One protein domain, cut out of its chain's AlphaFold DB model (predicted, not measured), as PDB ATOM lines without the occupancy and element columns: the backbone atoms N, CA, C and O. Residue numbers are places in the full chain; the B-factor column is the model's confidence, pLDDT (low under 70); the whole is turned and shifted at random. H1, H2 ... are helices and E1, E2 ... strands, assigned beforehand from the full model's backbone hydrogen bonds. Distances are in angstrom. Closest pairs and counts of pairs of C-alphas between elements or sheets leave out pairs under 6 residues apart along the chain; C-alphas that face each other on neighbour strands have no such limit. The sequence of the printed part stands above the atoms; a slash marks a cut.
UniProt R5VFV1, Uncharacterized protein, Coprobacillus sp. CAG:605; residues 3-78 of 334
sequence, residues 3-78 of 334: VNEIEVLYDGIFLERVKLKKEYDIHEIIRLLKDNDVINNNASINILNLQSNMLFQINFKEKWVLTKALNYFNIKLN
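This is residues 3 to 78 of the 334 residues of an uncharacterized protein of Coprobacillus sp. CAG:605 (UniProt R5VFV1). Two strand hairpins, E1 with E2 and E3 with E4, join side by side through E1 and E4 into one strongly twisted sheet; H2 packs over E4 near the sheet's middle strands, and H1 stands beside the strands. E3 and E4 run along the longest axis, and E2 bends sharply near its end, at residue 22, and leads straight into H1. The printed part has 76 residues, with two named helices and four named strands in the order E1, E2, H1, E3, E4, H2; the sheet's order is E2, E1, E4, E3, mixed, and the class is mixed, helices and strands. The whole is compact, with a radius of gyration of the C-alphas of 11.5 A and spans of 33 by 24 by 24 A.

E1, residues 3 to 10, and E4, residues 53 to 60, are the inner strands, parallel at 40 degrees, with N 7 and O 56 2.8 A apart, within hydrogen-bond range. E2, residues 13 to 25, is an edge strand, antiparallel to E1 at 153 degrees, with N 6 and O 18 at 2.9 A; the two form a hairpin. E3, residues 43 to 50, is the other edge strand, antiparallel to E4 at 164 degrees, with N 46 and O 57 at 2.9 A, also a hairpin. E2 and E3 are apart. H2, residues 63 to 73, is on the sheet at a height over the sheet of 8.8 A; it lies over E4 and along the strands, at 16 degrees to E4 on the local plane. Its closest C-alphas to E4 are those of Leu 66 and Phe 60, 5.6 A apart. H1, residues 26 to 34, is on the sheet but stands at the sheet's level, with a height of 3.2 A. E2, H1 and E3 form a split strand-helix-strand unit, two strands of one sheet that follow each other among the strands, with a helix between them in the chain and E1 and E4 between them in the sheet; its crossover is right-handed. H1 and H2 are close but not clearly touching, the closest C-alphas being those of Leu 33 and Ala 69, 7.0 A apart, at a steep tilt of 46 degrees, opposite ways. In H1 and H2 every O i to N i+4 pair is within hydrogen-bond range.

E1 starts at C-alpha 3, (26.883, -7.835, -3.414), and is 19.6 A long. E2 is 24.9 A from first to last C-alpha and bends by 103 degrees at residue 22. H1 is 12.2 A long, E3 21.9 A and E4 22.3 A. H2 is 15.6 A long and ends at C-alpha 73, (29.416, 1.628, -10.352).

The C-alphas farthest apart in the domain are those of Gln 51 and Trp 64, 34.2 A. The printed part has no cut and no long link; the link from H1 to E3, 8 residues, is short, and the other links are tight. The mean pLDDT of the printed part is 84.1, and it is under 70 in residues 36 to 37, 40 to 41 and 49 to 54.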
ATOM      1  N   VAL A   3      28.011  -8.691  -3.064       84.88
ATOM      2  CA  VAL A   3      26.883  -7.835  -3.414       84.88
ATOM      3  C   VAL A   3      26.843  -7.732  -4.933       84.88
ATOM      4  O   VAL A   3      27.809  -7.299  -5.559       84.88
ATOM      5  N   ASN A   4      25.728  -8.140  -5.532       88.31
ATOM      6  CA  ASN A   4      25.459  -8.015  -6.969       88.31
ATOM      7  C   ASN A   4      24.272  -7.085  -7.265       88.31
ATOM      8  O   ASN A   4      23.964  -6.831  -8.428       88.31
ATOM      9  N   GLU A   5      23.615  -6.569  -6.230       90.56
ATOM     10  CA  GLU A   5      22.443  -5.716  -6.329       90.56
ATOM     11  C   GLU A   5      22.420  -4.742  -5.147       90.56
ATOM     12  O   GLU A   5      22.750  -5.119  -4.020       90.56
ATOM     13  N   ILE A   6      22.054  -3.490  -5.412       91.06
ATOM     14  CA  ILE A   6      21.923  -2.444  -4.396       91.06
ATOM     15  C   ILE A   6      20.579  -1.738  -4.525       91.06
ATOM     16  O   ILE A   6      20.043  -1.596  -5.623       91.06
ATOM     17  N   GLU A   7      20.052  -1.248  -3.413       93.00
ATOM     18  CA  GLU A   7      18.965  -0.274  -3.422       93.00
ATOM     19  C   GLU A   7      19.550   1.126  -3.309       93.00
ATOM     20  O   GLU A   7      20.295   1.439  -2.374       93.00
ATOM     21  N   VAL A   8      19.214   1.965  -4.283       93.69
ATOM     22  CA  VAL A   8      19.637   3.359  -4.321       93.69
ATOM     23  C   VAL A   8      18.544   4.194  -3.675       93.69
ATOM     24  O   VAL A   8      17.399   4.201  -4.131       93.69
ATOM     25  N   LEU A   9      18.904   4.900  -2.607       94.69
ATOM     26  CA  LEU A   9      18.049   5.882  -1.961       94.69
ATOM     27  C   LEU A   9      18.646   7.277  -2.156       94.69
ATOM     28  O   LEU A   9      19.867   7.450  -2.133       94.69
ATOM     29  N   TYR A  10      17.783   8.272  -2.317       94.19
ATOM     30  CA  TYR A  10      18.159   9.678  -2.363       94.19
ATOM     31  C   TYR A  10      17.397  10.454  -1.300       94.19
ATOM     32  O   TYR A  10      16.171  10.465  -1.291       94.19
ATOM     33  N   ASP A  11      18.133  11.037  -0.364       90.19
ATOM     34  CA  ASP A  11      17.619  11.678   0.838       90.19
ATOM     35  C   ASP A  11      16.541  10.831   1.553       90.19
ATOM     36  O   ASP A  11      15.485  11.299   1.963       90.19
ATOM     37  N   GLY A  12      16.783   9.525   1.681       90.06
ATOM     38  CA  GLY A  12      15.871   8.565   2.311       90.06
ATOM     39  C   GLY A  12      14.689   8.115   1.442       90.06
ATOM     40  O   GLY A  12      13.933   7.242   1.868       90.06
ATOM     41  N   ILE A  13      14.535   8.656   0.232       94.12
ATOM     42  CA  ILE A  13      13.529   8.233  -0.747       94.12
ATOM     43  C   ILE A  13      14.093   7.055  -1.538       94.12
ATOM     44  O   ILE A  13      15.162   7.164  -2.135       94.12
ATOM     45  N   PHE A  14      13.380   5.929  -1.558       93.69
ATOM     46  CA  PHE A  14      13.725   4.807  -2.428       93.69
ATOM     47  C   PHE A  14      13.570   5.217  -3.891       93.69
ATOM     48  O   PHE A  14      12.510   5.698  -4.273       93.69
ATOM     49  N   LEU A  15      14.617   5.034  -4.695       93.62
ATOM     50  CA  LEU A  15      14.565   5.312  -6.127       93.62
ATOM     51  C   LEU A  15      14.337   4.024  -6.903       93.62
ATOM     52  O   LEU A  15      13.293   3.830  -7.521       93.62
ATOM     53  N   GLU A  16      15.312   3.123  -6.844       93.62
ATOM     54  CA  GLU A  16      15.229   1.843  -7.524       93.62
ATOM     55  C   GLU A  16      16.248   0.845  -6.986       93.62
ATOM     56  O   GLU A  16      17.216   1.182  -6.293       93.62
ATOM     57  N   ARG A  17      16.030  -0.412  -7.365       92.94
ATOM     58  CA  ARG A  17      16.972  -1.496  -7.146       92.94
ATOM     59  C   ARG A  17      17.790  -1.725  -8.412       92.94
ATOM     60  O   ARG A  17      17.231  -1.902  -9.491       92.94
ATOM     61  N   VAL A  18      19.111  -1.735  -8.269       92.75
ATOM     62  CA  VAL A  18      20.054  -1.773  -9.385       92.75
ATOM     63  C   VAL A  18      20.960  -2.988  -9.286       92.75
ATOM     64  O   VAL A  18      21.663  -3.170  -8.293       92.75
ATOM     65  N   LYS A  19      21.025  -3.765 -10.372       91.00
ATOM     66  CA  LYS A  19      22.032  -4.817 -10.539       91.00
ATOM     67  C   LYS A  19      23.391  -4.224 -10.885       91.00
ATOM     68  O   LYS A  19      23.529  -3.446 -11.829       91.00
ATOM     69  N   LEU A  20      24.404  -4.638 -10.141       89.69
ATOM     70  CA  LEU A  20      25.790  -4.268 -10.377       89.69
ATOM     71  C   LEU A  20      26.368  -5.087 -11.539       89.69
ATOM     72  O   LEU A  20      26.001  -6.241 -11.760       89.69
ATOM     73  N   LYS A  21      27.315  -4.500 -12.280       88.44
ATOM     74  CA  LYS A  21      27.976  -5.162 -13.423       88.44
ATOM     75  C   LYS A  21      28.789  -6.403 -13.051       88.44
ATOM     76  O   LYS A  21      29.051  -7.242 -13.906       88.44
ATOM     77  N   LYS A  22      29.241  -6.472 -11.803       89.56
ATOM     78  CA  LYS A  22      29.974  -7.596 -11.227       89.56
ATOM     79  C   LYS A  22      29.563  -7.751  -9.770       89.56
ATOM     80  O   LYS A  22      28.975  -6.837  -9.192       89.56
ATOM     81  N   GLU A  23      29.920  -8.882  -9.185       89.31
ATOM     82  CA  GLU A  23      29.920  -9.026  -7.736       89.31
ATOM     83  C   GLU A  23      31.038  -8.181  -7.129       89.31
ATOM     84  O   GLU A  23      32.179  -8.208  -7.597       89.31
ATOM     85  N   TYR A  24      30.691  -7.428  -6.093       87.94
ATOM     86  CA  TYR A  24      31.629  -6.687  -5.263       87.94
ATOM     87  C   TYR A  24      31.643  -7.293  -3.868       87.94
ATOM     88  O   TYR A  24      30.592  -7.672  -3.348       87.94
ATOM     89  N   ASP A  25      32.804  -7.327  -3.223       88.56
ATOM     90  CA  ASP A  25      32.819  -7.517  -1.775       88.56
ATOM     91  C   ASP A  25      32.359  -6.226  -1.071       88.56
ATOM     92  O   ASP A  25      32.628  -5.116  -1.536       88.56
ATOM     93  N   ILE A  26      31.678  -6.342   0.071       83.69
ATOM     94  CA  ILE A  26      31.224  -5.173   0.848       83.69
ATOM     95  C   ILE A  26      32.378  -4.219   1.174       83.69
ATOM     96  O   ILE A  26      32.200  -3.000   1.105       83.69
ATOM     97  N   HIS A  27      33.563  -4.737   1.508       85.56
ATOM     98  CA  HIS A  27      34.714  -3.887   1.792       85.56
ATOM     99  C   HIS A  27      35.208  -3.159   0.539       85.56
ATOM    100  O   HIS A  27      35.676  -2.028   0.656       85.56
ATOM    101  N   GLU A  28      35.051  -3.751  -0.649       87.25
ATOM    102  CA  GLU A  28      35.332  -3.092  -1.929       87.25
ATOM    103  C   GLU A  28      34.368  -1.923  -2.161       87.25
ATOM    104  O   GLU A  28      34.823  -0.823  -2.464       87.25
ATOM    105  N   ILE A  29      33.062  -2.112  -1.935       85.44
ATOM    106  CA  ILE A  29      32.062  -1.034  -2.048       85.44
ATOM    107  C   ILE A  29      32.378   0.102  -1.072       85.44
ATOM    108  O   ILE A  29      32.442   1.264  -1.474       85.44
ATOM    109  N   ILE A  30      32.601  -0.217   0.207       83.88
ATOM    110  CA  ILE A  30      32.902   0.794   1.232       83.88
ATOM    111  C   ILE A  30      34.181   1.549   0.873       83.88
ATOM    112  O   ILE A  30      34.216   2.771   0.996       83.88
ATOM    113  N   ARG A  31      35.221   0.841   0.422       84.94
ATOM    114  CA  ARG A  31      36.484   1.454   0.014       84.94
ATOM    115  C   ARG A  31      36.299   2.363  -1.196       84.94
ATOM    116  O   ARG A  31      36.718   3.507  -1.131       84.94
ATOM    117  N   LEU A  32      35.618   1.907  -2.247       83.31
ATOM    118  CA  LEU A  32      35.335   2.725  -3.431       83.31
ATOM    119  C   LEU A  32      34.580   4.004  -3.075       83.31
ATOM    120  O   LEU A  32      34.845   5.059  -3.636       83.31
ATOM    121  N   LEU A  33      33.653   3.939  -2.127       83.56
ATOM    122  CA  LEU A  33      32.898   5.112  -1.715       83.56
ATOM    123  C   LEU A  33      33.690   6.025  -0.756       83.56
ATOM    124  O   LEU A  33      33.520   7.241  -0.803       83.56
ATOM    125  N   LYS A  34      34.581   5.483   0.085       81.69
ATOM    126  CA  LYS A  34      35.456   6.277   0.971       81.69
ATOM    127  C   LYS A  34      36.620   6.934   0.236       81.69
ATOM    128  O   LYS A  34      36.828   8.124   0.421       81.69
ATOM    129  N   ASP A  35      37.321   6.188  -0.617       74.44
ATOM    130  CA  ASP A  35      38.470   6.671  -1.405       74.44
ATOM    131  C   ASP A  35      38.067   7.819  -2.350       74.44
ATOM    132  O   ASP A  35      38.915   8.546  -2.855       74.44
ATOM    133  N   ASN A  36      36.763   7.995  -2.579       69.06
ATOM    134  CA  ASN A  36      36.201   9.046  -3.411       69.06
ATOM    135  C   ASN A  36      35.376  10.077  -2.620       69.06
ATOM    136  O   ASN A  36      34.558  10.776  -3.224       69.06
ATOM    137  N   ASP A  37      35.561  10.173  -1.300       69.94
ATOM    138  CA  ASP A  37      34.901  11.141  -0.405       69.94
ATOM    139  C   ASP A  37      33.357  11.118  -0.436       69.94
ATOM    140  O   ASP A  37      32.700  12.085  -0.069       69.94
ATOM    141  N   VAL A  38      32.742  10.002  -0.844       71.38
ATOM    142  CA  VAL A  38      31.275   9.867  -0.944       71.38
ATOM    143  C   VAL A  38      30.641   9.666   0.443       71.38
ATOM    144  O   VAL A  38      29.562  10.182   0.722       71.38
ATOM    145  N   ILE A  39      31.298   8.902   1.327       71.62
ATOM    146  CA  ILE A  39      30.737   8.472   2.628       71.62
ATOM    147  C   ILE A  39      30.949   9.485   3.761       71.62
ATOM    148  O   ILE A  39      30.293   9.360   4.792       71.62
ATOM    149  N   ASN A  40      31.817  10.489   3.603       67.69
ATOM    150  CA  ASN A  40      32.147  11.462   4.655       67.69
ATOM    151  C   ASN A  40      30.959  12.411   4.943       67.69
ATOM    152  O   ASN A  40      31.000  13.584   4.607       67.69
ATOM    153  N   ASN A  41      29.903  11.884   5.577       64.38
ATOM    154  CA  ASN A  41      28.615  12.484   5.972       64.38
ATOM    155  C   ASN A  41      27.505  12.556   4.911       64.38
ATOM    156  O   ASN A  41      26.330  12.678   5.292       64.38
ATOM    157  N   ASN A  42      27.835  12.366   3.631       77.38
ATOM    158  CA  ASN A  42      26.899  12.606   2.523       77.38
ATOM    159  C   ASN A  42      26.259  11.337   1.945       77.38
ATOM    160  O   ASN A  42      25.361  11.417   1.104       77.38
ATOM    161  N   ALA A  43      26.664  10.163   2.429       76.62
ATOM    162  CA  ALA A  43      25.996   8.902   2.143       76.62
ATOM    163  C   ALA A  43      25.994   7.982   3.369       76.62
ATOM    164  O   ALA A  43      26.934   7.983   4.162       76.62
ATOM    165  N   SER A  44      24.949   7.170   3.516       80.88
ATOM    166  CA  SER A  44      24.862   6.127   4.544       80.88
ATOM    167  C   SER A  44      24.593   4.770   3.909       80.88
ATOM    168  O   SER A  44      23.718   4.649   3.051       80.88
ATOM    169  N   ILE A  45      25.314   3.750   4.367       82.12
ATOM    170  CA  ILE A  45      25.123   2.362   3.944       82.12
ATOM    171  C   ILE A  45      24.341   1.630   5.026       82.12
ATOM    172  O   ILE A  45      24.782   1.583   6.174       82.12
ATOM    173  N   ASN A  46      23.225   1.015   4.640       81.56
ATOM    174  CA  ASN A  46      22.451   0.133   5.503       81.56
ATOM    175  C   ASN A  46      22.459  -1.280   4.918       81.56
ATOM    176  O   ASN A  46      22.177  -1.477   3.737       81.56
ATOM    177  N   ILE A  47      22.761  -2.271   5.757       76.62
ATOM    178  CA  ILE A  47      22.673  -3.689   5.398       76.62
ATOM    179  C   ILE A  47      21.482  -4.261   6.155       76.62
ATOM    180  O   ILE A  47      21.528  -4.412   7.377       76.62
ATOM    181  N   LEU A  48      20.403  -4.554   5.434       72.31
ATOM    182  CA  LEU A  48      19.201  -5.144   6.010       72.31
ATOM    183  C   LEU A  48      19.260  -6.662   5.849       72.31
ATOM    184  O   LEU A  48      19.282  -7.182   4.733       72.31
ATOM    185  N   ASN A  49      19.277  -7.372   6.976       65.75
ATOM    186  CA  ASN A  49      19.185  -8.826   7.005       65.75
ATOM    187  C   ASN A  49      17.713  -9.233   7.148       65.75
ATOM    188  O   ASN A  49      17.176  -9.260   8.257       65.75
ATOM    189  N   LEU A  50      17.045  -9.499   6.024       63.16
ATOM    190  CA  LEU A  50      15.708 -10.088   6.023       63.16
ATOM    191  C   LEU A  50      15.849 -11.610   5.944       63.16
ATOM    192  O   LEU A  50      16.745 -12.112   5.273       63.16
ATOM    193  N   GLN A  51      14.946 -12.341   6.607       52.38
ATOM    194  CA  GLN A  51      15.007 -13.796   6.859       52.38
ATOM    195  C   GLN A  51      15.295 -14.692   5.632       52.38
ATOM    196  O   GLN A  51      15.619 -15.863   5.808       52.38
ATOM    197  N   SER A  52      15.196 -14.166   4.408       54.66
ATOM    198  CA  SER A  52      15.482 -14.870   3.155       54.66
ATOM    199  C   SER A  52      16.352 -14.103   2.147       54.66
ATOM    200  O   SER A  52      16.710 -14.699   1.138       54.66
ATOM    201  N   ASN A  53      16.716 -12.834   2.388       60.97
ATOM    202  CA  ASN A  53      17.528 -12.007   1.482       60.97
ATOM    203  C   ASN A  53      18.283 -10.913   2.257       60.97
ATOM    204  O   ASN A  53      17.696 -10.211   3.082       60.97
ATOM    205  N   MET A  54      19.563 -10.708   1.938       68.75
ATOM    206  CA  MET A  54      20.290  -9.518   2.388       68.75
ATOM    207  C   MET A  54      20.131  -8.392   1.370       68.75
ATOM    208  O   MET A  54      20.402  -8.580   0.186       68.75
ATOM    209  N   LEU A  55      19.702  -7.223   1.840       80.19
ATOM    210  CA  LEU A  55      19.533  -6.019   1.032       80.19
ATOM    211  C   LEU A  55      20.609  -5.003   1.385       80.19
ATOM    212  O   LEU A  55      20.773  -4.633   2.548       80.19
ATOM    213  N   PHE A  56      21.336  -4.560   0.364       86.69
ATOM    214  CA  PHE A  56      22.371  -3.548   0.498       86.69
ATOM    215  C   PHE A  56      21.822  -2.205   0.025       86.69
ATOM    216  O   PHE A  56      21.604  -2.004  -1.167       86.69
ATOM    217  N   GLN A  57      21.570  -1.293   0.957       90.62
ATOM    218  CA  GLN A  57      21.003   0.017   0.666       90.62
ATOM    219  C   GLN A  57      22.080   1.090   0.777       90.62
ATOM    220  O   GLN A  57      22.831   1.130   1.755       90.62
ATOM    221  N   ILE A  58      22.118   1.995  -0.196       89.50
ATOM    222  CA  ILE A  58      22.980   3.172  -0.158       89.50
ATOM    223  C   ILE A  58      22.091   4.398  -0.285       89.50
ATOM    224  O   ILE A  58      21.443   4.604  -1.309       89.50
ATOM    225  N   ASN A  59      22.052   5.198   0.774       90.62
ATOM    226  CA  ASN A  59      21.304   6.442   0.812       90.62
ATOM    227  C   ASN A  59      22.241   7.627   0.617       90.62
ATOM    228  O   ASN A  59      23.118   7.849   1.448       90.62
ATOM    229  N   PHE A  60      22.033   8.381  -0.454       91.25
ATOM    230  CA  PHE A  60      22.803   9.569  -0.804       91.25
ATOM    231  C   PHE A  60      22.036  10.823  -0.400       91.25
ATOM    232  O   PHE A  60      20.867  10.950  -0.742       91.25
ATOM    233  N   LYS A  61      22.675  11.757   0.301       87.31
ATOM    234  CA  LYS A  61      22.029  12.997   0.762       87.31
ATOM    235  C   LYS A  61      22.117  14.144  -0.243       87.31
ATOM    236  O   LYS A  61      21.307  15.055  -0.182       87.31
ATOM    237  N   GLU A  62      23.082  14.095  -1.160       84.69
ATOM    238  CA  GLU A  62      23.383  15.195  -2.082       84.69
ATOM    239  C   GLU A  62      23.479  14.700  -3.534       84.69
ATOM    240  O   GLU A  62      24.031  13.626  -3.804       84.69
ATOM    241  N   LYS A  63      22.939  15.480  -4.488       87.56
ATOM    242  CA  LYS A  63      22.844  15.100  -5.917       87.56
ATOM    243  C   LYS A  63      24.211  14.756  -6.510       87.56
ATOM    244  O   LYS A  63      24.348  13.728  -7.169       87.56
ATOM    245  N   TRP A  64      25.230  15.583  -6.268       86.06
ATOM    246  CA  TRP A  64      26.564  15.374  -6.842       86.06
ATOM    247  C   TRP A  64      27.230  14.098  -6.309       86.06
ATOM    248  O   TRP A  64      27.912  13.403  -7.063       86.06
ATOM    249  N   VAL A  65      26.975  13.742  -5.046       87.50
ATOM    250  CA  VAL A  65      27.473  12.511  -4.412       87.50
ATOM    251  C   VAL A  65      26.838  11.286  -5.054       87.50
ATOM    252  O   VAL A  65      27.548  10.347  -5.426       87.50
ATOM    253  N   LEU A  66      25.515  11.321  -5.253       90.12
ATOM    254  CA  LEU A  66      24.794  10.299  -6.004       90.12
ATOM    255  C   LEU A  66      25.382  10.156  -7.415       90.12
ATOM    256  O   LEU A  66      25.781   9.060  -7.795       90.12
ATOM    257  N   THR A  67      25.506  11.248  -8.177       89.44
ATOM    258  CA  THR A  67      26.058  11.215  -9.543       89.44
ATOM    259  C   THR A  67      27.459  10.604  -9.582       89.44
ATOM    260  O   THR A  67      27.734   9.742 -10.420       89.44
ATOM    261  N   LYS A  68      28.337  10.996  -8.653       87.88
ATOM    262  CA  LYS A  68      29.699  10.463  -8.546       87.88
ATOM    263  C   LYS A  68      29.683   8.953  -8.278       87.88
ATOM    264  O   LYS A  68      30.358   8.198  -8.975       87.88
ATOM    265  N   ALA A  69      28.864   8.501  -7.327       87.81
ATOM    266  CA  ALA A  69      28.720   7.086  -6.989       87.81
ATOM    267  C   ALA A  69      28.157   6.251  -8.151       87.81
ATOM    268  O   ALA A  69      28.703   5.193  -8.466       87.81
ATOM    269  N   LEU A  70      27.114   6.738  -8.828       89.94
ATOM    270  CA  LEU A  70      26.537   6.066  -9.994       89.94
ATOM    271  C   LEU A  70      27.574   5.887 -11.107       89.94
ATOM    272  O   LEU A  70      27.653   4.807 -11.692       89.94
ATOM    273  N   ASN A  71      28.419   6.894 -11.351       89.38
ATOM    274  CA  ASN A  71      29.500   6.798 -12.331       89.38
ATOM    275  C   ASN A  71      30.518   5.708 -11.965       89.38
ATOM    276  O   ASN A  71      30.884   4.915 -12.833       89.38
ATOM    277  N   TYR A  72      30.927   5.601 -10.695       86.38
ATOM    278  CA  TYR A  72      31.867   4.554 -10.261       86.38
ATOM    279  C   TYR A  72      31.327   3.144 -10.465       86.38
ATOM    280  O   TYR A  72      32.048   2.262 -10.931       86.38
ATOM    281  N   PHE A  73      30.051   2.928 -10.151       87.44
ATOM    282  CA  PHE A  73      29.416   1.628 -10.352       87.44
ATOM    283  C   PHE A  73      28.928   1.412 -11.793       87.44
ATOM    284  O   PHE A  73      28.429   0.332 -12.117       87.44
ATOM    285  N   ASN A  74      29.091   2.412 -12.667       89.69
ATOM    286  CA  ASN A  74      28.525   2.469 -14.011       89.69
ATOM    287  C   ASN A  74      27.021   2.129 -14.006       89.69
ATOM    288  O   ASN A  74      26.544   1.264 -14.747       89.69
ATOM    289  N   ILE A  75      26.284   2.805 -13.135       91.44
ATOM    290  CA  ILE A  75      24.841   2.681 -12.999       91.44
ATOM    291  C   ILE A  75      24.183   3.823 -13.761       91.44
ATOM    292  O   ILE A  75      24.562   4.983 -13.618       91.44
ATOM    293  N   LYS A  76      23.146   3.491 -14.529       93.19
ATOM    294  CA  LYS A  76      22.216   4.467 -15.083       93.19
ATOM    295  C   LYS A  76      20.861   4.257 -14.420       93.19
ATOM    296  O   LYS A  76      20.296   3.175 -14.550       93.19
ATOM    297  N   LEU A  77      20.389   5.276 -13.709       94.69
ATOM    298  CA  LEU A  77      19.054   5.270 -13.121       94.69
ATOM    299  C   LEU A  77      17.978   5.338 -14.211       94.69
ATOM    300  O   LEU A  77      18.219   5.868 -15.302       94.69
ATOM    301  N   ASN A  78      16.798   4.812 -13.903       95.44
ATOM    302  CA  ASN A  78      15.630   4.904 -14.765       95.44
ATOM    303  C   ASN A  78      15.037   6.329 -14.783       95.44
ATOM    304  O   ASN A  78      15.332   7.170 -13.927       95.44
TER     305      ASN A  78